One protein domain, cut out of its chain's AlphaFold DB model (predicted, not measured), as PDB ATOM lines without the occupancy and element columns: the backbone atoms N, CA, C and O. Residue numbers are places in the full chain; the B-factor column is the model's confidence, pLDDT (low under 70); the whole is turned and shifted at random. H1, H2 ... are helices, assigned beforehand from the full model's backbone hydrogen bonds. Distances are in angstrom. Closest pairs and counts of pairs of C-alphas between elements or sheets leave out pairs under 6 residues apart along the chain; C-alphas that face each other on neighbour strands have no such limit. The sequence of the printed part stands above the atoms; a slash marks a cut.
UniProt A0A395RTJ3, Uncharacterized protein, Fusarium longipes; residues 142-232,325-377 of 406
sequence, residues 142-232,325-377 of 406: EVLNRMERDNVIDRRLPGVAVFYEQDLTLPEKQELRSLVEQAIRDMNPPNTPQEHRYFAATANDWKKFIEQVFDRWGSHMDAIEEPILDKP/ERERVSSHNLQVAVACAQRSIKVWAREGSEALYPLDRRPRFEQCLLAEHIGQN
ATOM      1  N   GLU A 142       3.735  -1.692  -9.292       85.62
ATOM      2  CA  GLU A 142       4.806  -2.596  -9.714       85.62
ATOM      3  C   GLU A 142       4.273  -3.778 -10.521       85.62
ATOM      4  O   GLU A 142       4.927  -4.218 -11.464       85.62
ATOM      5  N   VAL A 143       3.097  -4.300 -10.161       84.12
ATOM      6  CA  VAL A 143       2.423  -5.363 -10.918       84.12
ATOM      7  C   VAL A 143       1.979  -4.837 -12.272       84.12
ATOM      8  O   VAL A 143       2.284  -5.470 -13.277       84.12
ATOM      9  N   LEU A 144       1.362  -3.653 -12.307       80.06
ATOM     10  CA  LEU A 144       0.970  -3.003 -13.555       80.06
ATOM     11  C   LEU A 144       2.191  -2.765 -14.456       80.06
ATOM     12  O   LEU A 144       2.244  -3.253 -15.578       80.06
ATOM     13  N   ASN A 145       3.235  -2.130 -13.917       84.62
ATOM     14  CA  ASN A 145       4.477  -1.879 -14.647       84.62
ATOM     15  C   ASN A 145       5.118  -3.179 -15.156       84.62
ATOM     16  O   ASN A 145       5.727  -3.190 -16.217       84.62
ATOM     17  N   ARG A 146       5.004  -4.289 -14.419       82.38
ATOM     18  CA  ARG A 146       5.516  -5.596 -14.857       82.38
ATOM     19  C   ARG A 146       4.676  -6.201 -15.978       82.38
ATOM     20  O   ARG A 146       5.243  -6.830 -16.861       82.38
ATOM     21  N   MET A 147       3.358  -6.027 -15.929       78.94
ATOM     22  CA  MET A 147       2.443  -6.486 -16.975       78.94
ATOM     23  C   MET A 147       2.593  -5.670 -18.265       78.94
ATOM     24  O   MET A 147       2.357  -6.201 -19.344       78.94
ATOM     25  N   GLU A 148       3.005  -4.405 -18.157       75.62
ATOM     26  CA  GLU A 148       2.875  -3.430 -19.247       75.62
ATOM     27  C   GLU A 148       4.201  -2.903 -19.801       75.62
ATOM     28  O   GLU A 148       4.188  -2.171 -20.786       75.62
ATOM     29  N   ARG A 149       5.339  -3.289 -19.212       69.25
ATOM     30  CA  ARG A 149       6.683  -2.784 -19.555       69.25
ATOM     31  C   ARG A 149       7.047  -2.859 -21.038       69.25
ATOM     32  O   ARG A 149       7.828  -2.027 -21.486       69.25
ATOM     33  N   ASP A 150       6.473  -3.804 -21.775       66.38
ATOM     34  CA  ASP A 150       6.870  -4.082 -23.157       66.38
ATOM     35  C   ASP A 150       5.877  -3.539 -24.207       66.38
ATOM     36  O   ASP A 150       6.109  -3.704 -25.399       66.38
ATOM     37  N   ASN A 151       4.775  -2.892 -23.795       77.75
ATOM     38  CA  ASN A 151       3.636  -2.577 -24.675       77.75
ATOM     39  C   ASN A 151       3.020  -1.196 -24.391       77.75
ATOM     40  O   ASN A 151       1.844  -1.095 -24.022       77.75
ATOM     41  N   VAL A 152       3.825  -0.142 -24.512       85.94
ATOM     42  CA  VAL A 152       3.401   1.240 -24.268       85.94
ATOM     43  C   VAL A 152       4.028   2.163 -25.310       85.94
ATOM     44  O   VAL A 152       5.223   2.064 -25.581       85.94
ATOM     45  N   ILE A 153       3.240   3.087 -25.865       91.94
ATOM     46  CA  ILE A 153       3.779   4.204 -26.653       91.94
ATOM     47  C   ILE A 153       4.154   5.369 -25.727       91.94
ATOM     48  O   ILE A 153       3.455   5.641 -24.751       91.94
ATOM     49  N   ASP A 154       5.228   6.095 -26.036       90.56
ATOM     50  CA  ASP A 154       5.696   7.191 -25.171       90.56
ATOM     51  C   ASP A 154       4.692   8.351 -25.095       90.56
ATOM     52  O   ASP A 154       4.478   8.945 -24.037       90.56
ATOM     53  N   ARG A 155       4.071   8.693 -26.231       92.75
ATOM     54  CA  ARG A 155       3.146   9.825 -26.350       92.75
ATOM     55  C   ARG A 155       2.163   9.626 -27.497       92.75
ATOM     56  O   ARG A 155       2.566   9.245 -28.595       92.75
ATOM     57  N   ARG A 156       0.894   9.988 -27.282       93.06
ATOM     58  CA  ARG A 156      -0.112  10.081 -28.349       93.06
ATOM     59  C   ARG A 156      -0.259  11.509 -28.862       93.06
ATOM     60  O   ARG A 156      -0.442  12.442 -28.077       93.06
ATOM     61  N   LEU A 157      -0.229  11.661 -30.185       95.25
ATOM     62  CA  LEU A 157      -0.581  12.907 -30.866       95.25
ATOM     63  C   LEU A 157      -2.108  13.024 -31.057       95.25
ATOM     64  O   LEU A 157      -2.778  11.997 -31.187       95.25
ATOM     65  N   PRO A 158      -2.666  14.247 -31.113       96.75
ATOM     66  CA  PRO A 158      -4.078  14.454 -31.433       96.75
ATOM     67  C   PRO A 158      -4.472  13.809 -32.771       96.75
ATOM     68  O   PRO A 158      -3.736  13.900 -33.753       96.75
ATOM     69  N   GLY A 159      -5.644  13.177 -32.820       96.38
ATOM     70  CA  GLY A 159      -6.194  12.523 -34.012       96.38
ATOM     71  C   GLY A 159      -5.718  11.085 -34.254       96.38
ATOM     72  O   GLY A 159      -6.164  10.462 -35.217       96.38
ATOM     73  N   VAL A 160      -4.842  10.535 -33.405       97.19
ATOM     74  CA  VAL A 160      -4.377   9.143 -33.518       97.19
ATOM     75  C   VAL A 160      -5.370   8.203 -32.837       97.19
ATOM     76  O   VAL A 160      -5.570   8.263 -31.623       97.19
ATOM     77  N   ALA A 161      -5.980   7.313 -33.620       97.31
ATOM     78  CA  ALA A 161      -6.924   6.325 -33.111       97.31
ATOM     79  C   ALA A 161      -6.256   5.278 -32.195       97.31
ATOM     80  O   ALA A 161      -5.070   4.982 -32.332       97.31
ATOM     81  N   VAL A 162      -7.045   4.714 -31.280       97.06
ATOM     82  CA  VAL A 162      -6.655   3.642 -30.351       97.06
ATOM     83  C   VAL A 162      -7.494   2.415 -30.677       97.06
ATOM     84  O   VAL A 162      -8.726   2.490 -30.649       97.06
ATOM     85  N   PHE A 163      -6.847   1.299 -30.992       96.88
ATOM     86  CA  PHE A 163      -7.520   0.044 -31.330       96.88
ATOM     87  C   PHE A 163      -7.217  -1.060 -30.324       96.88
ATOM     88  O   PHE A 163      -8.044  -1.949 -30.137       96.88
ATOM     89  N   TYR A 164      -6.059  -0.993 -29.672       96.25
ATOM     90  CA  TYR A 164      -5.591  -2.030 -28.769       96.25
ATOM     91  C   TYR A 164      -4.974  -1.449 -27.499       96.25
ATOM     92  O   TYR A 164      -4.630  -0.271 -27.418       96.25
ATOM     93  N   GLU A 165      -4.773  -2.313 -26.508       95.19
ATOM     94  CA  GLU A 165      -4.102  -1.949 -25.261       95.19
ATOM     95  C   GLU A 165      -2.672  -1.431 -25.493       95.19
ATOM     96  O   GLU A 165      -2.238  -0.507 -24.806       95.19
ATOM     97  N   GLN A 166      -1.936  -1.996 -26.463       94.50
ATOM     98  CA  GLN A 166      -0.551  -1.587 -26.744       94.50
ATOM     99  C   GLN A 166      -0.461  -0.161 -27.297       94.50
ATOM    100  O   GLN A 166       0.598   0.458 -27.231       94.50
ATOM    101  N   ASP A 167      -1.574   0.368 -27.806       95.12
ATOM    102  CA  ASP A 167      -1.629   1.732 -28.302       95.12
ATOM    103  C   ASP A 167      -1.667   2.746 -27.157       95.12
ATOM    104  O   ASP A 167      -1.514   3.927 -27.438       95.12
ATOM    105  N   LEU A 168      -1.921   2.347 -25.902       94.19
ATOM    106  CA  LEU A 168      -2.035   3.242 -24.743       94.19
ATOM    107  C   LEU A 168      -0.669   3.701 -24.213       94.19
ATOM    108  O   LEU A 168       0.290   2.929 -24.176       94.19
ATOM    109  N   THR A 169      -0.598   4.950 -23.743       93.06
ATOM    110  CA  THR A 169       0.571   5.448 -22.995       93.06
ATOM    111  C   THR A 169       0.553   4.964 -21.540       93.06
ATOM    112  O   THR A 169      -0.493   4.592 -21.008       93.06
ATOM    113  N   LEU A 170       1.697   5.010 -20.847       90.81
ATOM    114  CA  LEU A 170       1.771   4.614 -19.435       90.81
ATOM    115  C   LEU A 170       0.852   5.471 -18.538       90.81
ATOM    116  O   LEU A 170       0.133   4.886 -17.728       90.81
ATOM    117  N   PRO A 171       0.806   6.815 -18.670       90.88
ATOM    118  CA  PRO A 171      -0.147   7.629 -17.915       90.88
ATOM    119  C   PRO A 171      -1.610   7.255 -18.185       90.88
ATOM    120  O   PRO A 171      -2.396   7.152 -17.249       90.88
ATOM    121  N   GLU A 172      -1.975   6.979 -19.443       92.44
ATOM    122  CA  GLU A 172      -3.331   6.540 -19.802       92.44
ATOM    123  C   GLU A 172      -3.687   5.219 -19.101       92.44
ATOM    124  O   GLU A 172      -4.756   5.103 -18.500       92.44
ATOM    125  N   LYS A 173      -2.774   4.237 -19.093       92.56
ATOM    126  CA  LYS A 173      -2.980   2.966 -18.378       92.56
ATOM    127  C   LYS A 173      -3.090   3.157 -16.861       92.56
ATOM    128  O   LYS A 173      -3.932   2.523 -16.224       92.56
ATOM    129  N   GLN A 174      -2.313   4.067 -16.270       90.62
ATOM    130  CA  GLN A 174      -2.410   4.408 -14.843       90.62
ATOM    131  C   GLN A 174      -3.768   5.026 -14.479       90.62
ATOM    132  O   GLN A 174      -4.365   4.644 -13.470       90.62
ATOM    133  N   GLU A 175      -4.284   5.927 -15.316       90.69
ATOM    134  CA  GLU A 175      -5.618   6.510 -15.143       90.69
ATOM    135  C   GLU A 175      -6.710   5.440 -15.245       90.69
ATOM    136  O   GLU A 175      -7.579   5.341 -14.376       90.69
ATOM    137  N   LEU A 176      -6.627   4.563 -16.248       93.19
ATOM    138  CA  LEU A 176      -7.548   3.438 -16.388       93.19
ATOM    139  C   LEU A 176      -7.473   2.469 -15.196       93.19
ATOM    140  O   LEU A 176      -8.502   1.975 -14.734       93.19
ATOM    141  N   ARG A 177      -6.285   2.224 -14.633       92.88
ATOM    142  CA  ARG A 177      -6.137   1.427 -13.407       92.88
ATOM    143  C   ARG A 177      -6.873   2.067 -12.237       92.88
ATOM    144  O   ARG A 177      -7.532   1.357 -11.477       92.88
ATOM    145  N   SER A 178      -6.772   3.387 -12.092       92.25
ATOM    146  CA  SER A 178      -7.457   4.104 -11.016       92.25
ATOM    147  C   SER A 178      -8.978   3.903 -11.073       92.25
ATOM    148  O   SER A 178      -9.604   3.754 -10.023       92.25
ATOM    149  N   LEU A 179      -9.564   3.784 -12.276       93.12
ATOM    150  CA  LEU A 179     -10.983   3.454 -12.461       93.12
ATOM    151  C   LEU A 179     -11.331   2.071 -11.908       93.12
ATOM    152  O   LEU A 179     -12.330   1.935 -11.207       93.12
ATOM    153  N   VAL A 180     -10.517   1.051 -12.193       93.69
ATOM    154  CA  VAL A 180     -10.745  -0.316 -11.692       93.69
ATOM    155  C   VAL A 180     -10.606  -0.369 -10.173       93.69
ATOM    156  O   VAL A 180     -11.427  -0.977  -9.484       93.69
ATOM    157  N   GLU A 181      -9.597   0.308  -9.624       92.19
ATOM    158  CA  GLU A 181      -9.420   0.412  -8.176       92.19
ATOM    159  C   GLU A 181     -10.588   1.131  -7.503       92.19
ATOM    160  O   GLU A 181     -11.032   0.698  -6.440       92.19
ATOM    161  N   GLN A 182     -11.087   2.211  -8.108       92.00
ATOM    162  CA  GLN A 182     -12.252   2.953  -7.637       92.00
ATOM    163  C   GLN A 182     -13.510   2.073  -7.687       92.00
ATOM    164  O   GLN A 182     -14.197   1.966  -6.677       92.00
ATOM    165  N   ALA A 183     -13.756   1.364  -8.795       93.25
ATOM    166  CA  ALA A 183     -14.897   0.460  -8.951       93.25
ATOM    167  C   ALA A 183     -14.933  -0.622  -7.864       93.25
ATOM    168  O   ALA A 183     -15.969  -0.864  -7.247       93.25
ATOM    169  N   ILE A 184     -13.785  -1.246  -7.586       91.88
ATOM    170  CA  ILE A 184     -13.667  -2.298  -6.569       91.88
ATOM    171  C   ILE A 184     -13.738  -1.716  -5.157       91.88
ATOM    172  O   ILE A 184     -14.329  -2.321  -4.261       91.88
ATOM    173  N   ARG A 185     -13.160  -0.533  -4.931       90.12
ATOM    174  CA  ARG A 185     -13.246   0.159  -3.642       90.12
ATOM    175  C   ARG A 185     -14.691   0.499  -3.302       90.12
ATOM    176  O   ARG A 185     -15.114   0.180  -2.197       90.12
ATOM    177  N   ASP A 186     -15.420   1.081  -4.244       90.62
ATOM    178  CA  ASP A 186     -16.780   1.577  -4.035       90.62
ATOM    179  C   ASP A 186     -17.807   0.438  -3.939       90.62
ATOM    180  O   ASP A 186     -18.843   0.607  -3.307       90.62
ATOM    181  N   MET A 187     -17.496  -0.764  -4.443       89.19
ATOM    182  CA  MET A 187     -18.281  -1.963  -4.122       89.19
ATOM    183  C   MET A 187     -18.282  -2.297  -2.625       89.19
ATOM    184  O   MET A 187     -19.232  -2.920  -2.148       89.19
ATOM    185  N   ASN A 188     -17.220  -1.953  -1.889       83.31
ATOM    186  CA  ASN A 188     -17.125  -2.255  -0.465       83.31
ATOM    187  C   ASN A 188     -17.841  -1.161   0.348       83.31
ATOM    188  O   ASN A 188     -17.549   0.022   0.160       83.31
ATOM    189  N   PRO A 189     -18.720  -1.519   1.300       74.81
ATOM    190  CA  PRO A 189     -19.342  -0.533   2.171       74.81
ATOM    191  C   PRO A 189     -18.286   0.258   2.962       74.81
ATOM    192  O   PRO A 189     -17.295  -0.317   3.422       74.81
ATOM    193  N   PRO A 190     -18.504   1.564   3.199       69.62
ATOM    194  CA  PRO A 190     -17.534   2.418   3.888       69.62
ATOM    195  C   PRO A 190     -17.240   1.960   5.325       69.62
ATOM    196  O   PRO A 190     -16.140   2.185   5.827       69.62
ATOM    197  N   ASN A 191     -18.201   1.279   5.956       70.94
ATOM    198  CA  ASN A 191     -18.118   0.810   7.339       70.94
ATOM    199  C   ASN A 191     -17.551  -0.608   7.476       70.94
ATOM    200  O   ASN A 191     -17.439  -1.108   8.593       70.94
ATOM    201  N   THR A 192     -17.198  -1.277   6.374       68.25
ATOM    202  CA  THR A 192     -16.548  -2.584   6.463       68.25
ATOM    203  C   THR A 192     -15.143  -2.391   7.049       68.25
ATOM    204  O   THR A 192     -14.347  -1.647   6.457       68.25
ATOM    205  N   PRO A 193     -14.815  -3.028   8.196       71.00
ATOM    206  CA  PRO A 193     -13.490  -2.925   8.794       71.00
ATOM    207  C   PRO A 193     -12.407  -3.228   7.760       71.00
ATOM    208  O   PRO A 193     -12.599  -4.068   6.883       71.00
ATOM    209  N   GLN A 194     -11.262  -2.555   7.843       67.19
ATOM    210  CA  GLN A 194     -10.217  -2.666   6.821       67.19
ATOM    211  C   GLN A 194      -9.732  -4.111   6.615       67.19
ATOM    212  O   GLN A 194      -9.441  -4.503   5.488       67.19
ATOM    213  N   GLU A 195      -9.711  -4.901   7.688       66.38
ATOM    214  CA  GLU A 195      -9.374  -6.332   7.691       66.38
ATOM    215  C   GLU A 195     -10.422  -7.197   6.976       66.38
ATOM    216  O   GLU A 195     -10.106  -8.261   6.454       66.38
ATOM    217  N   HIS A 196     -11.655  -6.700   6.900       62.94
ATOM    218  CA  HIS A 196     -12.794  -7.331   6.243       62.94
ATOM    219  C   HIS A 196     -13.094  -6.712   4.875       62.94
ATOM    220  O   HIS A 196     -14.088  -7.079   4.260       62.94
ATOM    221  N   ARG A 197     -12.288  -5.766   4.366       67.31
ATOM    222  CA  ARG A 197     -12.482  -5.256   3.000       67.31
ATOM    223  C   ARG A 197     -12.255  -6.401   2.029       67.31
ATOM    224  O   ARG A 197     -11.134  -6.883   1.874       67.31
ATOM    225  N   TYR A 198     -13.340  -6.834   1.398       63.12
ATOM    226  CA  TYR A 198     -13.393  -8.143   0.769       63.12
ATOM    227  C   TYR A 198     -12.479  -8.246  -0.452       63.12
ATOM    228  O   TYR A 198     -12.005  -9.341  -0.741       63.12
ATOM    229  N   PHE A 199     -12.162  -7.139  -1.138       72.94
ATOM    230  CA  PHE A 199     -11.372  -7.198  -2.369       72.94
ATOM    231  C   PHE A 199     -10.477  -5.968  -2.549       72.94
ATOM    232  O   PHE A 199     -10.939  -4.828  -2.522       72.94
ATOM    233  N   ALA A 200      -9.183  -6.209  -2.760       86.38
ATOM    234  CA  ALA A 200      -8.316  -5.273  -3.465       86.38
ATOM    235  C   ALA A 200      -8.353  -5.644  -4.950       86.38
ATOM    236  O   ALA A 200      -8.437  -6.833  -5.262       86.38
ATOM    237  N   ALA A 201      -8.259  -4.654  -5.840       90.62
ATOM    238  CA  ALA A 201      -8.129  -4.917  -7.267       90.62
ATOM    239  C   ALA A 201      -6.983  -5.898  -7.520       90.62
ATOM    240  O   ALA A 201      -5.911  -5.760  -6.925       90.62
ATOM    241  N   THR A 202      -7.213  -6.898  -8.365       91.88
ATOM    242  CA  THR A 202      -6.211  -7.905  -8.728       91.88
ATOM    243  C   THR A 202      -5.744  -7.727 -10.167       91.88
ATOM    244  O   THR A 202      -6.414  -7.095 -10.987       91.88
ATOM    245  N   ALA A 203      -4.609  -8.338 -10.507       91.00
ATOM    246  CA  ALA A 203      -4.143  -8.427 -11.894       91.00
ATOM    247  C   ALA A 203      -5.190  -9.060 -12.837       91.00
ATOM    248  O   ALA A 203      -5.280  -8.702 -14.009       91.00
ATOM    249  N   ASN A 204      -6.006  -9.989 -12.329       92.00
ATOM    250  CA  ASN A 204      -7.063 -10.625 -13.109       92.00
ATOM    251  C   ASN A 204      -8.245  -9.681 -13.379       92.00
ATOM    252  O   ASN A 204      -8.830  -9.741 -14.459       92.00
ATOM    253  N   ASP A 205      -8.579  -8.802 -12.432       92.75
ATOM    254  CA  ASP A 205      -9.619  -7.786 -12.632       92.75
ATOM    255  C   ASP A 205      -9.185  -6.774 -13.694       92.75
ATOM    256  O   ASP A 205      -9.960  -6.460 -14.594       92.75
ATOM    257  N   TRP A 206      -7.915  -6.351 -13.647       94.56
ATOM    258  CA  TRP A 206      -7.309  -5.502 -14.674       94.56
ATOM    259  C   TRP A 206      -7.375  -6.134 -16.065       94.56
ATOM    260  O   TRP A 206      -7.867  -5.514 -17.005       94.56
ATOM    261  N   LYS A 207      -6.947  -7.396 -16.186       94.44
ATOM    262  CA  LYS A 207      -6.970  -8.122 -17.459       94.44
ATOM    263  C   LYS A 207      -8.382  -8.204 -18.045       94.44
ATOM    264  O   LYS A 207      -8.580  -7.849 -19.200       94.44
ATOM    265  N   LYS A 208      -9.369  -8.619 -17.239       95.44
ATOM    266  CA  LYS A 208     -10.776  -8.693 -17.670       95.44
ATOM    267  C   LYS A 208     -11.326  -7.337 -18.095       95.44
ATOM    268  O   LYS A 208     -12.114  -7.267 -19.032       95.44
ATOM    269  N   PHE A 209     -10.948  -6.283 -17.377       96.75
ATOM    270  CA  PHE A 209     -11.344  -4.921 -17.693       96.75
ATOM    271  C   PHE A 209     -10.789  -4.486 -19.053       96.75
ATOM    272  O   PHE A 209     -11.570  -4.094 -19.914       96.75
ATOM    273  N   ILE A 210      -9.481  -4.625 -19.286       96.81
ATOM    274  CA  ILE A 210      -8.854  -4.251 -20.562       96.81
ATOM    275  C   ILE A 210      -9.413  -5.071 -21.729       96.81
ATOM    276  O   ILE A 210      -9.738  -4.499 -22.770       96.81
ATOM    277  N   GLU A 211      -9.589  -6.384 -21.547       96.38
ATOM    278  CA  GLU A 211     -10.215  -7.250 -22.552       96.38
ATOM    279  C   GLU A 211     -11.610  -6.741 -22.945       96.38
ATOM    280  O   GLU A 211     -11.933  -6.722 -24.127       96.38
ATOM    281  N   GLN A 212     -12.414  -6.271 -21.983       97.69
ATOM    282  CA  GLN A 212     -13.746  -5.719 -22.257       97.69
ATOM    283  C   GLN A 212     -13.718  -4.312 -22.860       97.69
ATOM    284  O   GLN A 212     -14.581  -3.995 -23.675       97.69
ATOM    285  N   VAL A 213     -12.746  -3.469 -22.498       97.56
ATOM    286  CA  VAL A 213     -12.598  -2.125 -23.086       97.56
ATOM    287  C   VAL A 213     -12.408  -2.208 -24.598       97.56
ATOM    288  O   VAL A 213     -13.031  -1.433 -25.326       97.56
ATOM    289  N   PHE A 214     -11.591  -3.160 -25.053       97.62
ATOM    290  CA  PHE A 214     -11.227  -3.334 -26.459       97.62
ATOM    291  C   PHE A 214     -11.969  -4.484 -27.161       97.62
ATOM    292  O   PHE A 214     -11.648  -4.801 -28.309       97.62
ATOM    293  N   ASP A 215     -12.970  -5.113 -26.533       97.31
ATOM    294  CA  ASP A 215     -13.744  -6.178 -27.183       97.31
ATOM    295  C   ASP A 215     -14.554  -5.613 -28.357       97.31
ATOM    296  O   ASP A 215     -15.602  -4.988 -28.184       97.31
ATOM    297  N   ARG A 216     -14.034  -5.820 -29.575       96.69
ATOM    298  CA  ARG A 216     -14.612  -5.333 -30.841       96.69
ATOM    299  C   ARG A 216     -14.882  -3.825 -30.839       96.69
ATOM    300  O   ARG A 216     -15.790  -3.362 -31.530       96.69
ATOM    301  N   TRP A 217     -14.089  -3.076 -30.083       98.06
ATOM    302  CA  TRP A 217     -14.219  -1.635 -29.931       98.06
ATOM    303  C   TRP A 217     -12.887  -0.934 -30.210       98.06
ATOM    304  O   TRP A 217     -11.819  -1.462 -29.916       98.06
ATOM    305  N   GLY A 218     -12.956   0.276 -30.763       97.81
ATOM    306  CA  GLY A 218     -11.820   1.185 -30.897       97.81
ATOM    307  C   GLY A 218     -12.285   2.639 -30.853       97.81
ATOM    308  O   GLY A 218     -13.468   2.925 -31.030       97.81
ATOM    309  N   SER A 219     -11.361   3.581 -30.674       97.81
ATOM    310  CA  SER A 219     -11.681   4.989 -30.371       97.81
ATOM    311  C   SER A 219     -12.454   5.742 -31.464       97.81
ATOM    312  O   SER A 219     -12.998   6.815 -31.211       97.81
ATOM    313  N   HIS A 220     -12.484   5.211 -32.686       97.44
ATOM    314  CA  HIS A 220     -13.265   5.748 -33.802       97.44
ATOM    315  C   HIS A 220     -14.762   5.401 -33.704       97.44
ATOM    316  O   HIS A 220     -15.581   6.022 -34.379       97.44
ATOM    317  N   MET A 221     -15.119   4.417 -32.878       98.06
ATOM    318  CA  MET A 221     -16.494   4.006 -32.616       98.06
ATOM    319  C   MET A 221     -17.108   4.859 -31.499       98.06
ATOM    320  O   MET A 221     -16.434   5.631 -30.808       98.06
ATOM    321  N   ASP A 222     -18.419   4.755 -31.317       97.19
ATOM    322  CA  ASP A 222     -19.078   5.344 -30.155       97.19
ATOM    323  C   ASP A 222     -18.786   4.533 -28.894       97.19
ATOM    324  O   ASP A 222     -18.649   3.310 -28.937       97.19
ATOM    325  N   ALA A 223     -18.601   5.237 -27.777       95.00
ATOM    326  CA  ALA A 223     -18.444   4.598 -26.479       95.00
ATOM    327  C   ALA A 223     -19.788   4.007 -26.042       95.00
ATOM    328  O   ALA A 223     -20.846   4.511 -26.430       95.00
ATOM    329  N   ILE A 224     -19.737   2.959 -25.224       94.25
ATOM    330  CA  ILE A 224     -20.936   2.355 -24.643       94.25
ATOM    331  C   ILE A 224     -21.702   3.412 -23.826       94.25
ATOM    332  O   ILE A 224     -21.103   4.225 -23.114       94.25
ATOM    333  N   GLU A 225     -23.031   3.414 -23.959       93.75
ATOM    334  CA  GLU A 225     -23.921   4.247 -23.143       93.75
ATOM    335  C   GLU A 225     -23.802   3.890 -21.654       93.75
ATOM    336  O   GLU A 225     -23.347   2.807 -21.297       93.75
ATOM    337  N   GLU A 226     -24.210   4.796 -20.763       91.44
ATOM    338  CA  GLU A 226     -24.138   4.546 -19.321       91.44
ATOM    339  C   GLU A 226     -24.937   3.279 -18.948       91.44
ATOM    340  O   GLU A 226     -26.154   3.242 -19.168       91.44
ATOM    341  N   PRO A 227     -24.280   2.227 -18.418       96.06
ATOM    342  CA  PRO A 227     -24.961   0.984 -18.076       96.06
ATOM    343  C   PRO A 227     -26.045   1.221 -17.028       96.06
ATOM    344  O   PRO A 227     -25.882   2.032 -16.120       96.06
ATOM    345  N   ILE A 228     -27.136   0.462 -17.110       96.06
ATOM    346  CA  ILE A 228     -28.217   0.503 -16.122       96.06
ATOM    347  C   ILE A 228     -28.095  -0.724 -15.226       96.06
ATOM    348  O   ILE A 228     -27.942  -1.848 -15.703       96.06
ATOM    349  N   LEU A 229     -28.164  -0.512 -13.914       95.50
ATOM    350  CA  LEU A 229     -28.153  -1.602 -12.953       95.50
ATOM    351  C   LEU A 229     -29.506  -2.329 -12.973       95.50
ATOM    352  O   LEU A 229     -30.528  -1.799 -12.526       95.50
ATOM    353  N   ASP A 230     -29.505  -3.567 -13.461       94.56
ATOM    354  CA  ASP A 230     -30.707  -4.394 -13.504       94.56
ATOM    355  C   ASP A 230     -31.236  -4.710 -12.102       94.56
ATOM    356  O   ASP A 230     -30.484  -4.996 -11.162       94.56
ATOM    357  N   LYS A 231     -32.568  -4.724 -11.971       94.31
ATOM    358  CA  LYS A 231     -33.227  -5.189 -10.746       94.31
ATOM    359  C   LYS A 231     -32.938  -6.681 -10.534       94.31
ATOM    360  O   LYS A 231     -33.023  -7.438 -11.506       94.31
ATOM    361  N   PRO A 232     -32.688  -7.122  -9.287       92.81
ATOM    362  CA  PRO A 232     -32.472  -8.531  -8.992       92.81
ATOM    363  C   PRO A 232     -33.620  -9.401  -9.508       92.81
ATOM    364  O   PRO A 232     -34.802  -9.099  -9.293       92.81
ATOM    365  N   GLU A 325     -25.698 -10.707  -5.270       93.75
ATOM    366  CA  GLU A 325     -25.537  -9.264  -5.209       93.75
ATOM    367  C   GLU A 325     -24.108  -8.845  -5.564       93.75
ATOM    368  O   GLU A 325     -23.920  -7.922  -6.358       93.75
ATOM    369  N   ARG A 326     -23.091  -9.572  -5.079       92.19
ATOM    370  CA  ARG A 326     -21.692  -9.354  -5.486       92.19
ATOM    371  C   ARG A 326     -21.513  -9.530  -6.986       92.19
ATOM    372  O   ARG A 326     -20.901  -8.679  -7.620       92.19
ATOM    373  N   GLU A 327     -22.039 -10.608  -7.562       93.69
ATOM    374  CA  GLU A 327     -21.967 -10.866  -9.006       93.69
ATOM    375  C   GLU A 327     -22.641  -9.742  -9.810       93.69
ATOM    376  O   GLU A 327     -22.028  -9.169 -10.711       93.69
ATOM    377  N   ARG A 328     -23.865  -9.364  -9.430       95.56
ATOM    378  CA  ARG A 328     -24.664  -8.329 -10.096       95.56
ATOM    379  C   ARG A 328     -23.984  -6.960 -10.055       95.56
ATOM    380  O   ARG A 328     -23.799  -6.337 -11.099       95.56
ATOM    381  N   VAL A 329     -23.585  -6.509  -8.866       94.69
ATOM    382  CA  VAL A 329     -22.967  -5.190  -8.668       94.69
ATOM    383  C   VAL A 329     -21.561  -5.143  -9.266       94.69
ATOM    384  O   VAL A 329     -21.227  -4.169  -9.932       94.69
ATOM    385  N   SER A 330     -20.749  -6.197  -9.114       93.69
ATOM    386  CA  SER A 330     -19.407  -6.232  -9.719       93.69
ATOM    387  C   SER A 330     -19.453  -6.208 -11.243       93.69
ATOM    388  O   SER A 330     -18.709  -5.450 -11.861       93.69
ATOM    389  N   SER A 331     -20.359  -6.980 -11.854       95.25
ATOM    390  CA  SER A 331     -20.549  -6.970 -13.303       95.25
ATOM    391  C   SER A 331     -21.002  -5.597 -13.797       95.25
ATOM    392  O   SER A 331     -20.503  -5.123 -14.814       95.25
ATOM    393  N   HIS A 332     -21.926  -4.947 -13.085       96.50
ATOM    394  CA  HIS A 332     -22.386  -3.607 -13.436       96.50
ATOM    395  C   HIS A 332     -21.275  -2.558 -13.297       96.50
ATOM    396  O   HIS A 332     -20.998  -1.834 -14.249       96.50
ATOM    397  N   ASN A 333     -20.583  -2.510 -12.156       95.94
ATOM    398  CA  ASN A 333     -19.505  -1.545 -11.928       95.94
ATOM    399  C   ASN A 333     -18.353  -1.725 -12.922       95.94
ATOM    400  O   ASN A 333     -17.758  -0.738 -13.352       95.94
ATOM    401  N   LEU A 334     -18.068  -2.963 -13.336       95.94
ATOM    402  CA  LEU A 334     -17.105  -3.234 -14.398       95.94
ATOM    403  C   LEU A 334     -17.556  -2.635 -15.736       95.94
ATOM    404  O   LEU A 334     -16.760  -1.974 -16.397       95.94
ATOM    405  N   GLN A 335     -18.829  -2.791 -16.112       96.75
ATOM    406  CA  GLN A 335     -19.375  -2.165 -17.322       96.75
ATOM    407  C   GLN A 335     -19.331  -0.634 -17.246       96.75
ATOM    408  O   GLN A 335     -18.995   0.015 -18.236       96.75
ATOM    409  N   VAL A 336     -19.625  -0.043 -16.081       96.19
ATOM    410  CA  VAL A 336     -19.518   1.411 -15.868       96.19
ATOM    411  C   VAL A 336     -18.073   1.865 -16.062       96.19
ATOM    412  O   VAL A 336     -17.821   2.828 -16.786       96.19
ATOM    413  N   ALA A 337     -17.111   1.140 -15.481       95.75
ATOM    414  CA  ALA A 337     -15.692   1.423 -15.659       95.75
ATOM    415  C   ALA A 337     -15.282   1.334 -17.137       95.75
ATOM    416  O   ALA A 337     -14.569   2.213 -17.618       95.75
ATOM    417  N   VAL A 338     -15.762   0.323 -17.872       96.81
ATOM    418  CA  VAL A 338     -15.512   0.155 -19.314       96.81
ATOM    419  C   VAL A 338     -16.079   1.329 -20.118       96.81
ATOM    420  O   VAL A 338     -15.361   1.921 -20.923       96.81
ATOM    421  N   ALA A 339     -17.329   1.730 -19.873       95.81
ATOM    422  CA  ALA A 339     -17.950   2.866 -20.558       95.81
ATOM    423  C   ALA A 339     -17.211   4.189 -20.270       95.81
ATOM    424  O   ALA A 339     -17.043   5.029 -21.158       95.81
ATOM    425  N   CYS A 340     -16.733   4.386 -19.038       95.00
ATOM    426  CA  CYS A 340     -15.866   5.515 -18.687       95.00
ATOM    427  C   CYS A 340     -14.527   5.459 -19.426       95.00
ATOM    428  O   CYS A 340     -14.130   6.453 -20.029       95.00
ATOM    429  N   ALA A 341     -13.870   4.301 -19.437       95.19
ATOM    430  CA  ALA A 341     -12.595   4.100 -20.113       95.19
ATOM    431  C   ALA A 341     -12.684   4.400 -21.611       95.19
ATOM    432  O   ALA A 341     -11.865   5.147 -22.137       95.19
ATOM    433  N   GLN A 342     -13.712   3.893 -22.292       96.25
ATOM    434  CA  GLN A 342     -13.929   4.140 -23.718       96.25
ATOM    435  C   GLN A 342     -14.146   5.626 -24.029       96.25
ATOM    436  O   GLN A 342     -13.598   6.138 -25.007       96.25
ATOM    437  N   ARG A 343     -14.892   6.349 -23.181       94.94
ATOM    438  CA  ARG A 343     -15.049   7.808 -23.305       94.94
ATOM    439  C   ARG A 343     -13.716   8.533 -23.139       94.94
ATOM    440  O   ARG A 343     -13.390   9.382 -23.966       94.94
ATOM    441  N   SER A 344     -12.929   8.167 -22.130       93.88
ATOM    442  CA  SER A 344     -11.600   8.742 -21.895       93.88
ATOM    443  C   SER A 344     -10.643   8.471 -23.051       93.88
ATOM    444  O   SER A 344     -10.045   9.405 -23.576       93.88
ATOM    445  N   ILE A 345     -10.583   7.228 -23.536       95.12
ATOM    446  CA  ILE A 345      -9.770   6.839 -24.692       95.12
ATOM    447  C   ILE A 345     -10.184   7.616 -25.944       95.12
ATOM    448  O   ILE A 345      -9.323   8.057 -26.701       95.12
ATOM    449  N   LYS A 346     -11.484   7.837 -26.167       95.56
ATOM    450  CA  LYS A 346     -11.974   8.643 -27.295       95.56
ATOM    451  C   LYS A 346     -11.519  10.104 -27.204       95.56
ATOM    452  O   LYS A 346     -11.164  10.690 -28.226       95.56
ATOM    453  N   VAL A 347     -11.484  10.680 -26.000       93.81
ATOM    454  CA  VAL A 347     -10.929  12.025 -25.769       93.81
ATOM    455  C   VAL A 347      -9.425  12.039 -26.033       93.81
ATOM    456  O   VAL A 347      -8.968  12.869 -26.818       93.81
ATOM    457  N   TRP A 348      -8.667  11.088 -25.481       95.00
ATOM    458  CA  TRP A 348      -7.222  10.980 -25.716       95.00
ATOM    459  C   TRP A 348      -6.887  10.783 -27.195       95.00
ATOM    460  O   TRP A 348      -5.962  11.409 -27.704       95.00
ATOM    461  N   ALA A 349      -7.670   9.987 -27.926       96.19
ATOM    462  CA  ALA A 349      -7.509   9.821 -29.368       96.19
ATOM    463  C   ALA A 349      -7.701  11.138 -30.130       96.19
ATOM    464  O   ALA A 349      -6.988  11.420 -31.089       96.19
ATOM    465  N   ARG A 350      -8.668  11.962 -29.712       95.81
ATOM    466  CA  ARG A 350      -8.978  13.243 -30.358       95.81
ATOM    467  C   ARG A 350      -7.954  14.325 -30.023       95.81
ATOM    468  O   ARG A 350      -7.566  15.075 -30.911       95.81
ATOM    469  N   GLU A 351      -7.541  14.411 -28.764       95.25
ATOM    470  CA  GLU A 351      -6.817  15.565 -28.207       95.25
ATOM    471  C   GLU A 351      -5.356  15.263 -27.838       95.25
ATOM    472  O   GLU A 351      -4.597  16.184 -27.551       95.25
ATOM    473  N   GLY A 352      -4.933  13.998 -27.895       95.00
ATOM    474  CA  GLY A 352      -3.616  13.536 -27.451       95.00
ATOM    475  C   GLY A 352      -3.562  13.217 -25.951       95.00
ATOM    476  O   GLY A 352      -4.483  13.519 -25.192       95.00
ATOM    477  N   SER A 353      -2.457  12.607 -25.506       88.94
ATOM    478  CA  SER A 353      -2.302  12.136 -24.112       88.94
ATOM    479  C   SER A 353      -2.160  13.256 -23.077       88.94
ATOM    480  O   SER A 353      -2.315  13.011 -21.887       88.94
ATOM    481  N   GLU A 354      -1.849  14.482 -23.506       86.75
ATOM    482  CA  GLU A 354      -1.745  15.651 -22.615       86.75
ATOM    483  C   GLU A 354      -3.108  16.253 -22.260       86.75
ATOM    484  O   GLU A 354      -3.178  17.163 -21.433       86.75
ATOM    485  N   ALA A 355      -4.192  15.760 -22.867       84.50
ATOM    486  CA  ALA A 355      -5.539  16.163 -22.513       84.50
ATOM    487  C   ALA A 355      -5.836  15.732 -21.068       84.50
ATOM    488  O   ALA A 355      -6.299  14.621 -20.803       84.50
ATOM    489  N   LEU A 356      -5.564  16.639 -20.124       63.50
ATOM    490  CA  LEU A 356      -5.957  16.561 -18.719       63.50
ATOM    491  C   LEU A 356      -7.469  16.758 -18.615       63.50
ATOM    492  O   LEU A 356      -7.955  17.736 -18.046       63.50
ATOM    493  N   TYR A 357      -8.232  15.837 -19.190       62.78
ATOM    494  CA  TYR A 357      -9.623  15.712 -18.822       62.78
ATOM    495  C   TYR A 357      -9.680  14.869 -17.550       62.78
ATOM    496  O   TYR A 357      -9.290  13.701 -17.587       62.78
ATOM    497  N   PRO A 358     -10.161  15.423 -16.420       60.00
ATOM    498  CA  PRO A 358     -10.564  14.571 -15.319       60.00
ATOM    499  C   PRO A 358     -11.586  13.610 -15.908       60.00
ATOM    500  O   PRO A 358     -12.556  14.095 -16.494       60.00
ATOM    501  N   LEU A 359     -11.318  12.301 -15.806       62.88
ATOM    502  CA  LEU A 359     -12.228  11.212 -16.172       62.88
ATOM    503  C   LEU A 359     -13.665  11.713 -16.019       62.88
ATOM    504  O   LEU A 359     -14.088  12.015 -14.898       62.88
ATOM    505  N   ASP A 360     -14.308  11.957 -17.164       54.25
ATOM    506  CA  ASP A 360     -15.555  12.707 -17.299       54.25
ATOM    507  C   ASP A 360     -16.512  12.325 -16.169       54.25
ATOM    508  O   ASP A 360     -16.962  11.186 -16.136       54.25
ATOM    509  N   ARG A 361     -16.727  13.247 -15.214       65.19
ATOM    510  CA  ARG A 361     -17.505  13.049 -13.976       65.19
ATOM    511  C   ARG A 361     -17.211  11.701 -13.308       65.19
ATOM    512  O   ARG A 361     -17.862  10.720 -13.642       65.19
ATOM    513  N   ARG A 362     -16.305  11.684 -12.314       77.94
ATOM    514  CA  ARG A 362     -16.017  10.517 -11.445       77.94
ATOM    515  C   ARG A 362     -17.195   9.528 -11.418       77.94
ATOM    516  O   ARG A 362     -18.244   9.910 -10.880       77.94
ATOM    517  N   PRO A 363     -17.058   8.338 -12.035       87.62
ATOM    518  CA  PRO A 363     -18.170   7.413 -12.169       87.62
ATOM    519  C   PRO A 363     -18.803   7.145 -10.814       87.62
ATOM    520  O   PRO A 363     -18.115   7.034  -9.797       87.62
ATOM    521  N   ARG A 364     -20.130   7.062 -10.808       90.38
ATOM    522  CA  ARG A 364     -20.865   6.602  -9.638       90.38
ATOM    523  C   ARG A 364     -20.926   5.092  -9.723       90.38
ATOM    524  O   ARG A 364     -21.691   4.548 -10.508       90.38
ATOM    525  N   PHE A 365     -20.068   4.442  -8.957       93.12
ATOM    526  CA  PHE A 365     -20.130   3.003  -8.781       93.12
ATOM    527  C   PHE A 365     -21.152   2.658  -7.705       93.12
ATOM    528  O   PHE A 365     -21.306   3.379  -6.716       93.12
ATOM    529  N   GLU A 366     -21.844   1.547  -7.910       92.94
ATOM    530  CA  GLU A 366     -22.851   1.060  -6.981       92.94
ATOM    531  C   GLU A 366     -22.192   0.294  -5.832       92.94
ATOM    532  O   GLU A 366     -21.211  -0.434  -6.016       92.94
ATOM    533  N   GLN A 367     -22.744   0.451  -4.631       90.75
ATOM    534  CA  GLN A 367     -22.288  -0.285  -3.454       90.75
ATOM    535  C   GLN A 367     -22.896  -1.685  -3.439       90.75
ATOM    536  O   GLN A 367     -24.059  -1.878  -3.795       90.75
ATOM    537  N   CYS A 368     -22.122  -2.672  -2.990       89.44
ATOM    538  CA  CYS A 368     -22.635  -4.019  -2.797       89.44
ATOM    539  C   CYS A 368     -23.281  -4.134  -1.413       89.44
ATOM    540  O   CYS A 368     -22.623  -3.965  -0.381       89.44
ATOM    541  N   LEU A 369     -24.581  -4.415  -1.395       87.88
ATOM    542  CA  LEU A 369     -25.376  -4.434  -0.175       87.88
ATOM    543  C   LEU A 369     -25.523  -5.871   0.318       87.88
ATOM    544  O   LEU A 369     -26.314  -6.650  -0.202       87.88
ATOM    545  N   LEU A 370     -24.712  -6.229   1.311       89.56
ATOM    546  CA  LEU A 370     -24.622  -7.601   1.803       89.56
ATOM    547  C   LEU A 370     -25.515  -7.812   3.026       89.56
ATOM    548  O   LEU A 370     -25.415  -7.088   4.022       89.56
ATOM    549  N   ALA A 371     -26.335  -8.855   2.971       89.12
ATOM    550  CA  ALA A 371     -27.143  -9.329   4.077       89.12
ATOM    551  C   ALA A 371     -26.278  -9.746   5.267       89.12
ATOM    552  O   ALA A 371     -26.670  -9.493   6.403       89.12
ATOM    553  N   GLU A 372     -25.100 -10.338   5.039       87.00
ATOM    554  CA  GLU A 372     -24.144 -10.678   6.099       87.00
ATOM    555  C   GLU A 372     -23.753  -9.454   6.937       87.00
ATOM    556  O   GLU A 372     -23.770  -9.527   8.163       87.00
ATOM    557  N   HIS A 373     -23.504  -8.302   6.307       84.25
ATOM    558  CA  HIS A 373     -23.153  -7.076   7.029       84.25
ATOM    559  C   HIS A 373     -24.296  -6.557   7.897       84.25
ATOM    560  O   HIS A 373     -24.087  -6.217   9.060       84.25
ATOM    561  N   ILE A 374     -25.508  -6.530   7.344       84.75
ATOM    562  CA  ILE A 374     -26.693  -6.071   8.072       84.75
ATOM    563  C   ILE A 374     -27.008  -7.047   9.212       84.75
ATOM    564  O   ILE A 374     -27.217  -6.635  10.351       84.75
ATOM    565  N   GLY A 375     -26.950  -8.353   8.941       81.88
ATOM    566  CA  GLY A 375     -27.174  -9.397   9.935       81.88
ATOM    567  C   GLY A 375     -26.160  -9.365  11.079       81.88
ATOM    568  O   GLY A 375     -26.540  -9.548  12.234       81.88
ATOM    569  N   GLN A 376     -24.886  -9.092  10.789       79.94
ATOM    570  CA  GLN A 376     -23.842  -9.010  11.807       79.94
ATOM    571  C   GLN A 376     -23.975  -7.746  12.661       79.94
ATOM    572  O   GLN A 376     -23.845  -7.830  13.882       79.94
ATOM    573  N   ASN A 377     -24.338  -6.608  12.061       75.06
ATOM    574  CA  ASN A 377     -24.665  -5.389  12.805       75.06
ATOM    575  C   ASN A 377     -25.879  -5.596  13.721       75.06
ATOM    576  O   ASN A 377     -25.824  -5.258  14.907       75.06
TER     577      ASN A 377
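What this domain is: This is residues 142 to 232 and 325 to 377 of the 406 residues of an uncharacterized protein of Fusarium longipes (UniProt A0A395RTJ3). Two long helices, H2 and H4, lie side by side running opposite ways, and shorter H3 crosses both; short H1 is near H2 and close to H3 but not clearly touching it, while short H5 lies away from this core at one far end. The 144 printed residues include five named helices, H1 to H5 in chain order, and no named strand: all helix, though helices hold only 70 residues. The whole is compact, radius of gyration of the C-alphas 16.3 A, yet elongated, 53 by 33 by 25 A.

How they stand to each other: H1, residues 142 to 148, is near H2, residues 170 to 187. H2 touches H3, residues 203 to 213, with residues 177 to 180 alone, only just about perpendicular at 73 degrees; the closest C-alphas, of Val 180 and Trp 206, are 6.9 A apart. H4, residues 325 to 351, touches H2 with residues 329 to 341 alone, at a shallow tilt of 25 degrees, opposite ways; the closest C-alphas, of Ala 183 and Asn 333, are 5.8 A apart. H4 touches H3 with residues 334 to 342 alone, at a steep tilt of 59 degrees; the closest C-alphas, of Val 213 and Val 338, are 5.3 A apart. H5, residues 371 to 377, is apart from H4. In H1 to H5 every O i to N i+4 pair is within hydrogen-bond range.

Where its parts are: H1 begins at C-alpha 142 (4.806, -2.596, -9.714); H2 is 26.1 A long, H3 15.4 A and H4 38.7 A; H5 ends at C-alpha 377 (-24.665, -5.389, 12.805).

The domain as a whole: Residues 233 to 324 are not printed; C-alphas 232 and 325 are 7.9 A apart. The links H1 to H2, H2 to H3 and H4 to H5 are long. Confidence is under 70 in 15 residues, among them 356 to 361.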